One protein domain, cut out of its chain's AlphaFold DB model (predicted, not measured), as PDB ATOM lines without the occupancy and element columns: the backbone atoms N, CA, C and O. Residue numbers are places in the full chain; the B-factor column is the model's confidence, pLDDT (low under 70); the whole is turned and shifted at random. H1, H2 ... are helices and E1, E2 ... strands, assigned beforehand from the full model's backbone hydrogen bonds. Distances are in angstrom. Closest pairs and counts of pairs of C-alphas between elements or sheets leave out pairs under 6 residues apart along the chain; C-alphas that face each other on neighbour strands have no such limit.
ATOM      1  N   GLU A 153     128.303 101.993 198.736       72.06
ATOM      2  CA  GLU A 153     127.136 101.663 199.578       72.06
ATOM      3  C   GLU A 153     126.752 102.823 200.508       72.06
ATOM      4  O   GLU A 153     125.588 103.208 200.597       72.06
ATOM      5  N   THR A 154     127.757 103.456 201.113       74.38
ATOM      6  CA  THR A 154     127.572 104.631 201.964       74.38
ATOM      7  C   THR A 154     126.989 105.812 201.187       74.38
ATOM      8  O   THR A 154     126.112 106.506 201.696       74.38
ATOM      9  N   GLU A 155     127.430 106.044 199.945       74.81
ATOM     10  CA  GLU A 155     126.863 107.090 199.087       74.81
ATOM     11  C   GLU A 155     125.399 106.803 198.735       74.81
ATOM     12  O   GLU A 155     124.586 107.723 198.788       74.81
ATOM     13  N   ALA A 156     125.033 105.553 198.434       77.62
ATOM     14  CA  ALA A 156     123.655 105.178 198.117       77.62
ATOM     15  C   ALA A 156     122.693 105.424 199.296       77.62
ATOM     16  O   ALA A 156     121.649 106.057 199.121       77.62
ATOM     17  N   GLU A 157     123.067 105.003 200.508       78.00
ATOM     18  CA  GLU A 157     122.283 105.269 201.724       78.00
ATOM     19  C   GLU A 157     122.133 106.773 201.988       78.00
ATOM     20  O   GLU A 157     121.053 107.272 202.316       78.00
ATOM     21  N   LEU A 158     123.223 107.524 201.828       75.94
ATOM     22  CA  LEU A 158     123.218 108.972 202.004       75.94
ATOM     23  C   LEU A 158     122.330 109.668 200.981       75.94
ATOM     24  O   LEU A 158     121.594 110.583 201.340       75.94
ATOM     25  N   LEU A 159     122.360 109.227 199.727       78.81
ATOM     26  CA  LEU A 159     121.483 109.742 198.686       78.81
ATOM     27  C   LEU A 159     120.023 109.492 199.032       78.81
ATOM     28  O   LEU A 159     119.233 110.428 198.961       78.81
ATOM     29  N   GLN A 160     119.671 108.301 199.512       80.00
ATOM     30  CA  GLN A 160     118.315 108.022 199.985       80.00
ATOM     31  C   GLN A 160     117.891 108.986 201.107       80.00
ATOM     32  O   GLN A 160     116.789 109.541 201.061       80.00
ATOM     33  N   LYS A 161     118.782 109.271 202.072       81.75
ATOM     34  CA  LYS A 161     118.539 110.293 203.107       81.75
ATOM     35  C   LYS A 161     118.357 111.685 202.496       81.75
ATOM     36  O   LYS A 161     117.437 112.397 202.887       81.75
ATOM     37  N   ILE A 162     119.190 112.082 201.531       82.00
ATOM     38  CA  ILE A 162     119.073 113.382 200.852       82.00
ATOM     39  C   ILE A 162     117.733 113.489 200.118       82.00
ATOM     40  O   ILE A 162     117.069 114.516 200.238       82.00
ATOM     41  N   MET A 163     117.294 112.434 199.425       81.75
ATOM     42  CA  MET A 163     116.000 112.415 198.736       81.75
ATOM     43  C   MET A 163     114.839 112.578 199.720       81.75
ATOM     44  O   MET A 163     113.925 113.363 199.468       81.75
ATOM     45  N   TRP A 164     114.895 111.899 200.870       82.81
ATOM     46  CA  TRP A 164     113.896 112.067 201.925       82.81
ATOM     47  C   TRP A 164     113.857 113.509 202.451       82.81
ATOM     48  O   TRP A 164     112.784 114.097 202.602       82.81
ATOM     49  N   VAL A 165     115.026 114.120 202.670       82.25
ATOM     50  CA  VAL A 165     115.131 115.524 203.095       82.25
ATOM     51  C   VAL A 165     114.609 116.472 202.017       82.25
ATOM     52  O   VAL A 165     113.916 117.431 202.352       82.25
ATOM     53  N   LYS A 166     114.878 116.196 200.736       81.88
ATOM     54  CA  LYS A 166     114.353 116.969 199.601       81.88
ATOM     55  C   LYS A 166     112.837 116.998 199.611       81.88
ATOM     56  O   LYS A 166     112.252 118.072 199.509       81.88
ATOM     57  N   GLU A 167     112.214 115.843 199.805       80.69
ATOM     58  CA  GLU A 167     110.760 115.754 199.878       80.69
ATOM     59  C   GLU A 167     110.213 116.497 201.108       80.69
ATOM     60  O   GLU A 167     109.237 117.235 200.998       80.69
ATOM     61  N   CYS A 168     110.881 116.397 202.263       77.06
ATOM     62  CA  CYS A 168     110.476 117.114 203.479       77.06
ATOM     63  C   CYS A 168     110.617 118.642 203.375       77.06
ATOM     64  O   CYS A 168     109.888 119.377 204.041       77.06
ATOM     65  N   LEU A 169     111.579 119.131 202.587       80.31
ATOM     66  CA  LEU A 169     111.851 120.561 202.395       80.31
ATOM     67  C   LEU A 169     111.201 121.143 201.135       80.31
ATOM     68  O   LEU A 169     111.375 122.336 200.846       80.31
ATOM     69  N   ARG A 170     110.439 120.322 200.407       79.81
ATOM     70  CA  ARG A 170     109.783 120.687 199.156       79.81
ATOM     71  C   ARG A 170     108.947 121.956 199.321       79.81
ATOM     72  O   ARG A 170     108.218 122.125 200.295       79.81
ATOM     73  N   GLY A 171     109.082 122.878 198.369       82.44
ATOM     74  CA  GLY A 171     108.355 124.152 198.361       82.44
ATOM     75  C   GLY A 171     108.977 125.250 199.227       82.44
ATOM     76  O   GLY A 171     108.616 126.412 199.067       82.44
ATOM     77  N   ARG A 172     109.958 124.936 200.089       82.31
ATOM     78  CA  ARG A 172     110.732 125.945 200.840       82.31
ATOM     79  C   ARG A 172     112.191 126.032 200.410       82.31
ATOM     80  O   ARG A 172     112.726 127.135 200.318       82.31
ATOM     81  N   TYR A 173     112.805 124.890 200.106       84.69
ATOM     82  CA  TYR A 173     114.192 124.822 199.662       84.69
ATOM     83  C   TYR A 173     114.353 123.942 198.425       84.69
ATOM     84  O   TYR A 173     113.749 122.878 198.315       84.69
ATOM     85  N   GLN A 174     115.238 124.380 197.541       85.06
ATOM     86  CA  GLN A 174     115.851 123.594 196.493       85.06
ATOM     87  C   GLN A 174     117.141 122.973 197.036       85.06
ATOM     88  O   GLN A 174     118.001 123.664 197.587       85.06
ATOM     89  N   ILE A 175     117.259 121.654 196.909       86.81
ATOM     90  CA  ILE A 175     118.474 120.923 197.268       86.81
ATOM     91  C   ILE A 175     119.247 120.644 195.990       86.81
ATOM     92  O   ILE A 175     118.676 120.116 195.039       86.81
ATOM     93  N   TRP A 176     120.538 120.956 195.999       86.12
ATOM     94  CA  TRP A 176     121.447 120.621 194.911       86.12
ATOM     95  C   TRP A 176     122.411 119.533 195.361       86.12
ATOM     96  O   TRP A 176     123.090 119.690 196.377       86.12
ATOM     97  N   ILE A 177     122.489 118.458 194.584       87.31
ATOM     98  CA  ILE A 177     123.466 117.385 194.753       87.31
ATOM     99  C   ILE A 177     124.445 117.500 193.593       87.31
ATOM    100  O   ILE A 177     124.039 117.520 192.436       87.31
ATOM    101  N   GLN A 178     125.731 117.597 193.897       86.19
ATOM    102  CA  GLN A 178     126.774 117.676 192.883       86.19
ATOM    103  C   GLN A 178     127.912 116.740 193.276       86.19
ATOM    104  O   GLN A 178     128.232 116.646 194.458       86.19
ATOM    105  N   ARG A 179     128.555 116.072 192.315       86.38
ATOM    106  CA  ARG A 179     129.893 115.516 192.554       86.38
ATOM    107  C   ARG A 179     130.930 116.603 192.316       86.38
ATOM    108  O   ARG A 179     130.820 117.348 191.345       86.38
ATOM    109  N   SER A 180     131.911 116.736 193.200       84.62
ATOM    110  CA  SER A 180     133.093 117.536 192.902       84.62
ATOM    111  C   SER A 180     133.733 116.955 191.654       84.62
ATOM    112  O   SER A 180     134.202 115.822 191.633       84.62
ATOM    113  N   GLU A 181     133.715 117.714 190.572       79.00
ATOM    114  CA  GLU A 181     134.587 117.400 189.458       79.00
ATOM    115  C   GLU A 181     136.012 117.682 189.907       79.00
ATOM    116  O   GLU A 181     136.253 118.643 190.651       79.00
ATOM    117  N   ALA A 182     136.940 116.847 189.441       62.66
ATOM    118  CA  ALA A 182     138.333 117.233 189.445       62.66
ATOM    119  C   ALA A 182     138.409 118.616 188.831       62.66
ATOM    120  O   ALA A 182     138.040 118.782 187.665       62.66
ATOM    121  N   TYR A 183     138.873 119.604 189.597       59.03
ATOM    122  CA  TYR A 183     139.329 120.855 189.017       59.03
ATOM    123  C   TYR A 183     140.593 120.516 188.223       59.03
ATOM    124  O   TYR A 183     141.712 120.870 188.578       59.03
ATOM    125  N   MET A 202     137.743 124.299 197.157       81.62
ATOM    126  CA  MET A 202     136.498 124.656 197.811       81.62
ATOM    127  C   MET A 202     136.465 123.925 199.183       81.62
ATOM    128  O   MET A 202     136.934 122.788 199.295       81.62
ATOM    129  N   LEU A 203     135.952 124.578 200.235       89.94
ATOM    130  CA  LEU A 203     135.827 124.011 201.588       89.94
ATOM    131  C   LEU A 203     134.369 123.810 201.999       89.94
ATOM    132  O   LEU A 203     133.529 124.664 201.715       89.94
ATOM    133  N   CYS A 204     134.097 122.730 202.737       91.12
ATOM    134  CA  CYS A 204     132.794 122.464 203.340       91.12
ATOM    135  C   CYS A 204     132.286 123.676 204.133       91.12
ATOM    136  O   CYS A 204     132.955 124.144 205.056       91.12
ATOM    137  N   GLY A 205     131.071 124.131 203.815       88.00
ATOM    138  CA  GLY A 205     130.420 125.281 204.447       88.00
ATOM    139  C   GLY A 205     129.961 125.036 205.887       88.00
ATOM    140  O   GLY A 205     129.512 125.961 206.560       88.00
ATOM    141  N   TYR A 206     130.070 123.806 206.402       87.00
ATOM    142  CA  TYR A 206     129.739 123.535 207.799       87.00
ATOM    143  C   TYR A 206     130.771 124.190 208.735       87.00
ATOM    144  O   TYR A 206     131.968 123.897 208.613       87.00
ATOM    145  N   PRO A 207     130.344 125.024 209.705       84.06
ATOM    146  CA  PRO A 207     131.260 125.710 210.609       84.06
ATOM    147  C   PRO A 207     132.211 124.747 211.326       84.06
ATOM    148  O   PRO A 207     131.784 123.793 211.973       84.06
ATOM    149  N   GLY A 208     133.515 125.004 211.206       87.19
ATOM    150  CA  GLY A 208     134.557 124.187 211.833       87.19
ATOM    151  C   GLY A 208     134.852 122.855 211.136       87.19
ATOM    152  O   GLY A 208     135.686 122.107 211.634       87.19
ATOM    153  N   CYS A 209     134.217 122.544 209.997       91.44
ATOM    154  CA  CYS A 209     134.566 121.351 209.230       91.44
ATOM    155  C   CYS A 209     135.909 121.517 208.514       91.44
ATOM    156  O   CYS A 209     136.779 120.668 208.667       91.44
ATOM    157  N   GLY A 210     136.066 122.583 207.717       88.00
ATOM    158  CA  GLY A 210     137.307 122.870 206.986       88.00
ATOM    159  C   GLY A 210     137.751 121.783 205.997       88.00
ATOM    160  O   GLY A 210     138.859 121.859 205.479       88.00
ATOM    161  N   ARG A 211     136.916 120.767 205.737       89.88
ATOM    162  CA  ARG A 211     137.224 119.680 204.807       89.88
ATOM    163  C   ARG A 211     137.219 120.219 203.380       89.88
ATOM    164  O   ARG A 211     136.220 120.796 202.951       89.88
ATOM    165  N   THR A 212     138.325 120.011 202.673       90.00
ATOM    166  CA  THR A 212     138.408 120.146 201.216       90.00
ATOM    167  C   THR A 212     137.710 118.969 200.553       90.00
ATOM    168  O   THR A 212     137.705 117.875 201.114       90.00
ATOM    169  N   TRP A 213     137.147 119.187 199.370       86.44
ATOM    170  CA  TRP A 213     136.595 118.097 198.568       86.44
ATOM    171  C   TRP A 213     137.677 117.427 197.737       86.44
ATOM    172  O   TRP A 213     138.456 118.123 197.082       86.44
ATOM    173  N   ASP A 214     137.683 116.099 197.758       86.81
ATOM    174  CA  ASP A 214     138.435 115.295 196.798       86.81
ATOM    175  C   ASP A 214     137.621 115.117 195.510       86.81
ATOM    176  O   ASP A 214     136.404 115.330 195.482       86.81
ATOM    177  N   ASP A 215     138.287 114.743 194.425       84.50
ATOM    178  CA  ASP A 215     137.648 114.542 193.128       84.50
ATOM    179  C   ASP A 215     136.651 113.377 193.191       84.50
ATOM    180  O   ASP A 215     136.967 112.275 193.634       84.50
ATOM    181  N   GLY A 216     135.431 113.617 192.719       84.75
ATOM    182  CA  GLY A 216     134.342 112.646 192.692       84.75
ATOM    183  C   GLY A 216     133.485 112.592 193.959       84.75
ATOM    184  O   GLY A 216     132.470 111.891 193.944       84.75
ATOM    185  N   GLU A 217     133.823 113.329 195.022       87.00
ATOM    186  CA  GLU A 217     133.028 113.377 196.254       87.00
ATOM    187  C   GLU A 217     131.662 114.047 196.054       87.00
ATOM    188  O   GLU A 217     131.527 115.102 195.435       87.00
ATOM    189  N   ILE A 218     130.618 113.471 196.652       86.44
ATOM    190  CA  ILE A 218     129.286 114.084 196.653       86.44
ATOM    191  C   ILE A 218     129.246 115.256 197.641       86.44
ATOM    192  O   ILE A 218     129.650 115.158 198.805       86.44
ATOM    193  N   ARG A 219     128.676 116.369 197.186       88.94
ATOM    194  CA  ARG A 219     128.431 117.577 197.967       88.94
ATOM    195  C   ARG A 219     126.987 118.045 197.808       88.94
ATOM    196  O   ARG A 219     126.398 117.931 196.736       88.94
ATOM    197  N   VAL A 220     126.422 118.576 198.891       90.31
ATOM    198  CA  VAL A 220     124.999 118.948 198.975       90.31
ATOM    199  C   VAL A 220     124.871 120.420 199.338       90.31
ATOM    200  O   VAL A 220     125.550 120.865 200.257       90.31
ATOM    201  N   SER A 221     124.011 121.187 198.671       90.44
ATOM    202  CA  SER A 221     123.676 122.557 199.086       90.44
ATOM    203  C   SER A 221     122.165 122.766 199.194       90.44
ATOM    204  O   SER A 221     121.380 122.025 198.604       90.44
ATOM    205  N   PHE A 222     121.771 123.766 199.987       87.38
ATOM    206  CA  PHE A 222     120.379 124.135 200.246       87.38
ATOM    207  C   PHE A 222     120.180 125.589 199.848       87.38
ATOM    208  O   PHE A 222     120.762 126.485 200.460       87.38
ATOM    209  N   GLU A 223     119.335 125.832 198.856       85.38
ATOM    210  CA  GLU A 223     118.977 127.173 198.410       85.38
ATOM    211  C   GLU A 223     117.479 127.409 198.641       85.38
ATOM    212  O   GLU A 223     116.677 126.516 198.388       85.38
ATOM    213  N   PRO A 224     117.042 128.569 199.156       82.00
ATOM    214  CA  PRO A 224     115.616 128.882 199.248       82.00
ATOM    215  C   PRO A 224     114.954 128.900 197.862       82.00
ATOM    216  O   PRO A 224     115.548 129.378 196.895       82.00
ATOM    217  N   HIS A 225     113.705 128.437 197.760       75.00
ATOM    218  CA  HIS A 225     112.945 128.570 196.512       75.00
ATOM    219  C   HIS A 225     112.788 130.048 196.110       75.00
ATOM    220  O   HIS A 225     112.562 130.914 196.954       75.00
ATOM    221  N   GLY A 226     112.881 130.326 194.806       69.94
ATOM    222  CA  GLY A 226     112.722 131.674 194.245       69.94
ATOM    223  C   GLY A 226     114.024 132.462 194.090       69.94
ATOM    224  O   GLY A 226     114.012 133.516 193.464       69.94
ATOM    225  N   TRP A 227     115.157 131.939 194.567       62.97
ATOM    226  CA  TRP A 227     116.472 132.510 194.276       62.97
ATOM    227  C   TRP A 227     116.916 132.166 192.848       62.97
ATOM    228  O   TRP A 227     117.658 131.214 192.608       62.97
ATOM    229  N   GLY A 299     126.612 132.001 203.027       38.56
ATOM    230  CA  GLY A 299     127.010 132.415 201.705       38.56
ATOM    231  C   GLY A 299     126.228 131.635 200.671       38.56
ATOM    232  O   GLY A 299     125.814 130.501 200.880       38.56
ATOM    233  N   ARG A 300     126.005 132.297 199.543       51.00
ATOM    234  CA  ARG A 300     125.494 131.712 198.302       51.00
ATOM    235  C   ARG A 300     126.295 130.439 197.978       51.00
ATOM    236  O   ARG A 300     127.520 130.512 197.988       51.00
ATOM    237  N   GLY A 301     125.634 129.326 197.652       62.16
ATOM    238  CA  GLY A 301     126.313 128.133 197.127       62.16
ATOM    239  C   GLY A 301     127.251 127.414 198.103       62.16
ATOM    240  O   GLY A 301     128.198 126.762 197.663       62.16
ATOM    241  N   GLU A 302     127.034 127.535 199.416       84.75
ATOM    242  CA  GLU A 302     127.771 126.724 200.385       84.75
ATOM    243  C   GLU A 302     127.380 125.253 200.237       84.75
ATOM    244  O   GLU A 302     126.240 124.848 200.468       84.75
ATOM    245  N   PHE A 303     128.361 124.451 199.844       89.94
ATOM    246  CA  PHE A 303     128.233 123.010 199.800       89.94
ATOM    247  C   PHE A 303     128.644 122.402 201.141       89.94
ATOM    248  O   PHE A 303     129.616 122.821 201.772       89.94
ATOM    249  N   PHE A 304     127.930 121.367 201.555       91.31
ATOM    250  CA  PHE A 304     128.220 120.551 202.720       91.31
ATOM    251  C   PHE A 304     128.755 119.197 202.255       91.31
ATOM    252  O   PHE A 304     128.213 118.590 201.328       91.31
ATOM    253  N   CYS A 305     129.817 118.710 202.898       90.56
ATOM    254  CA  CYS A 305     130.209 117.312 202.749       90.56
ATOM    255  C   CYS A 305     129.152 116.411 203.401       90.56
ATOM    256  O   CYS A 305     128.487 116.814 204.361       90.56
ATOM    257  N   LEU A 306     129.031 115.177 202.914       86.06
ATOM    258  CA  LEU A 306     128.016 114.226 203.378       86.06
ATOM    259  C   LEU A 306     128.020 114.024 204.901       86.06
ATOM    260  O   LEU A 306     126.971 114.029 205.538       86.06
ATOM    261  N   HIS A 307     129.206 113.951 205.508       87.50
ATOM    262  CA  HIS A 307     129.334 113.796 206.958       87.50
ATOM    263  C   HIS A 307     128.761 114.989 207.742       87.50
ATOM    264  O   HIS A 307     128.149 114.825 208.796       87.50
ATOM    265  N   CYS A 308     128.957 116.214 207.247       89.50
ATOM    266  CA  CYS A 308     128.376 117.392 207.885       89.50
ATOM    267  C   CYS A 308     126.890 117.537 207.574       89.50
ATOM    268  O   CYS A 308     126.149 118.038 208.414       89.50
ATOM    269  N   PHE A 309     126.455 117.067 206.406       86.44
ATOM    270  CA  PHE A 309     125.042 116.991 206.075       86.44
ATOM    271  C   PHE A 309     124.287 116.106 207.072       86.44
ATOM    272  O   PHE A 309     123.298 116.559 207.636       86.44
ATOM    273  N   GLU A 310     124.792 114.917 207.412       83.25
ATOM    274  CA  GLU A 310     124.156 114.080 208.441       83.25
ATOM    275  C   GLU A 310     124.038 114.794 209.795       83.25
ATOM    276  O   GLU A 310     123.001 114.719 210.452       83.25
ATOM    277  N   LYS A 311     125.054 115.569 210.193       83.50
ATOM    278  CA  LYS A 311     124.995 116.384 211.421       83.50
ATOM    279  C   LYS A 311     123.950 117.495 211.363       83.50
ATOM    280  O   LYS A 311     123.493 117.932 212.414       83.50
ATOM    281  N   LEU A 312     123.593 117.978 210.174       77.38
ATOM    282  CA  LEU A 312     122.487 118.923 210.005       77.38
ATOM    283  C   LEU A 312     121.128 118.229 210.161       77.38
ATOM    284  O   LEU A 312     120.166 118.883 210.556       77.38
ATOM    285  N   LEU A 313     121.047 116.923 209.892       74.56
ATOM    286  CA  LEU A 313     119.822 116.138 210.063       74.56
ATOM    287  C   LEU A 313     119.602 115.699 211.509       74.56
ATOM    288  O   LEU A 313     118.463 115.622 211.972       74.56
ATOM    289  N   VAL A 314     120.683 115.423 212.236       69.81
ATOM    290  CA  VAL A 314     120.607 115.001 213.634       69.81
ATOM    291  C   VAL A 314     120.443 116.233 214.536       69.81
ATOM    292  O   VAL A 314     121.281 117.136 214.513       69.81
ATOM    293  N   PRO A 315     119.393 116.311 215.376       48.81
ATOM    294  CA  PRO A 315     119.270 117.401 216.336       48.81
ATOM    295  C   PRO A 315     120.473 117.385 217.298       48.81
ATOM    296  O   PRO A 315     120.883 116.311 217.738       48.81
ATOM    297  N   PRO A 316     121.040 118.547 217.677       51.16
ATOM    298  CA  PRO A 316     122.230 118.581 218.520       51.16
ATOM    299  C   PRO A 316     121.976 117.855 219.847       51.16
ATOM    300  O   PRO A 316     121.024 118.189 220.571       51.16
ATOM    301  N   ALA A 317     122.839 116.880 220.149       43.53
ATOM    302  CA  ALA A 317     122.861 116.177 221.423       43.53
ATOM    303  C   ALA A 317     123.125 117.183 222.550       43.53
ATOM    304  O   ALA A 317     124.023 118.024 222.463       43.53
TER     305      ALA A 317
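What this domain is: This is residues 153 to 183, 202 to 227 and 299 to 317 of the 433 residues of an uncharacterized protein of Morchella conica CCBAS932 (UniProt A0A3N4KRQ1). A two-stranded antiparallel ribbon, E1 beside E2, has two helices packed on it: the long H1 mainly by E1, and the short H2 by E2. A long loop, residues 202 to 217, lies by the end of the ribbon where E2 begins, and residues 304 to 305, just before H2, add a short antiparallel pairing to residues 219 to 220 of E2. The printed part has 76 residues with two named helices and two named strands, in the order H1, E1, E2, H2; its class is mixed, helices and strands, with 38 residues in named elements. It is compact, with a radius of gyration of the C-alphas of 12.3 A, and rounded, spanning 32 by 29 by 25 A.

How they stand to each other: Start at the sheet, where E1, residues 173 to 179, and E2, residues 218 to 224, are antiparallel neighbours with 159 degrees between their directions. C-alphas 176 and 221 face each other at 5.1 A; look there for N 176 and O 221, within hydrogen-bond range at 2.9 A, and then for N 174 and O 223 at 2.7 A. From E1 go to H1, residues 153 to 168: their closest C-alphas are those of Lys 166 and Ile 175, 6.2 A apart. From E2 go to H2, residues 306 to 313: their closest C-alphas are those of Arg 219 and Leu 306, 6.4 A apart. H1 and H2 are close but not clearly touching, the C-alphas of Leu 158 and Leu 306 being closest at 7.2 A. They run the same way at a tilt of 36 degrees, only just steep. E1 and H2 are apart. In H1 and H2 every O i to N i+4 pair is within hydrogen-bond range.

Where its parts are: Find C-alpha 173 at (114.192, 124.822, 199.662); from there E1 runs 19.6 A to C-alpha 179. E2 begins at C-alpha 218 at (129.286, 114.084, 196.653) and runs 20.3 A to C-alpha 224. H1, the longest helix, begins at C-alpha 153 at (127.136, 101.663, 199.578) and measures 23.1 A to C-alpha 168. H2 measures 10.7 A from C-alpha 306 to C-alpha 313 at (119.822, 116.138, 210.063).

The domain as a whole: The two C-alphas farthest apart are those of Tyr 183 and Ala 317, at 36.7 A. Two cuts interrupt the printed part: residues 184 to 201 are missing between C-alphas 183 and 202, 10.0 A apart, and residues 228 to 298 between C-alphas 227 and 299, 12.9 A apart. H1 to E1 is a tight link; the links E1 to E2 and E2 to H2 run across the cuts. Read the B-factor column for the model's confidence: the mean pLDDT of the printed part is 80.0, and residues 182 to 183, 226 to 227, 299 to 301 and 314 to 317 are under 70.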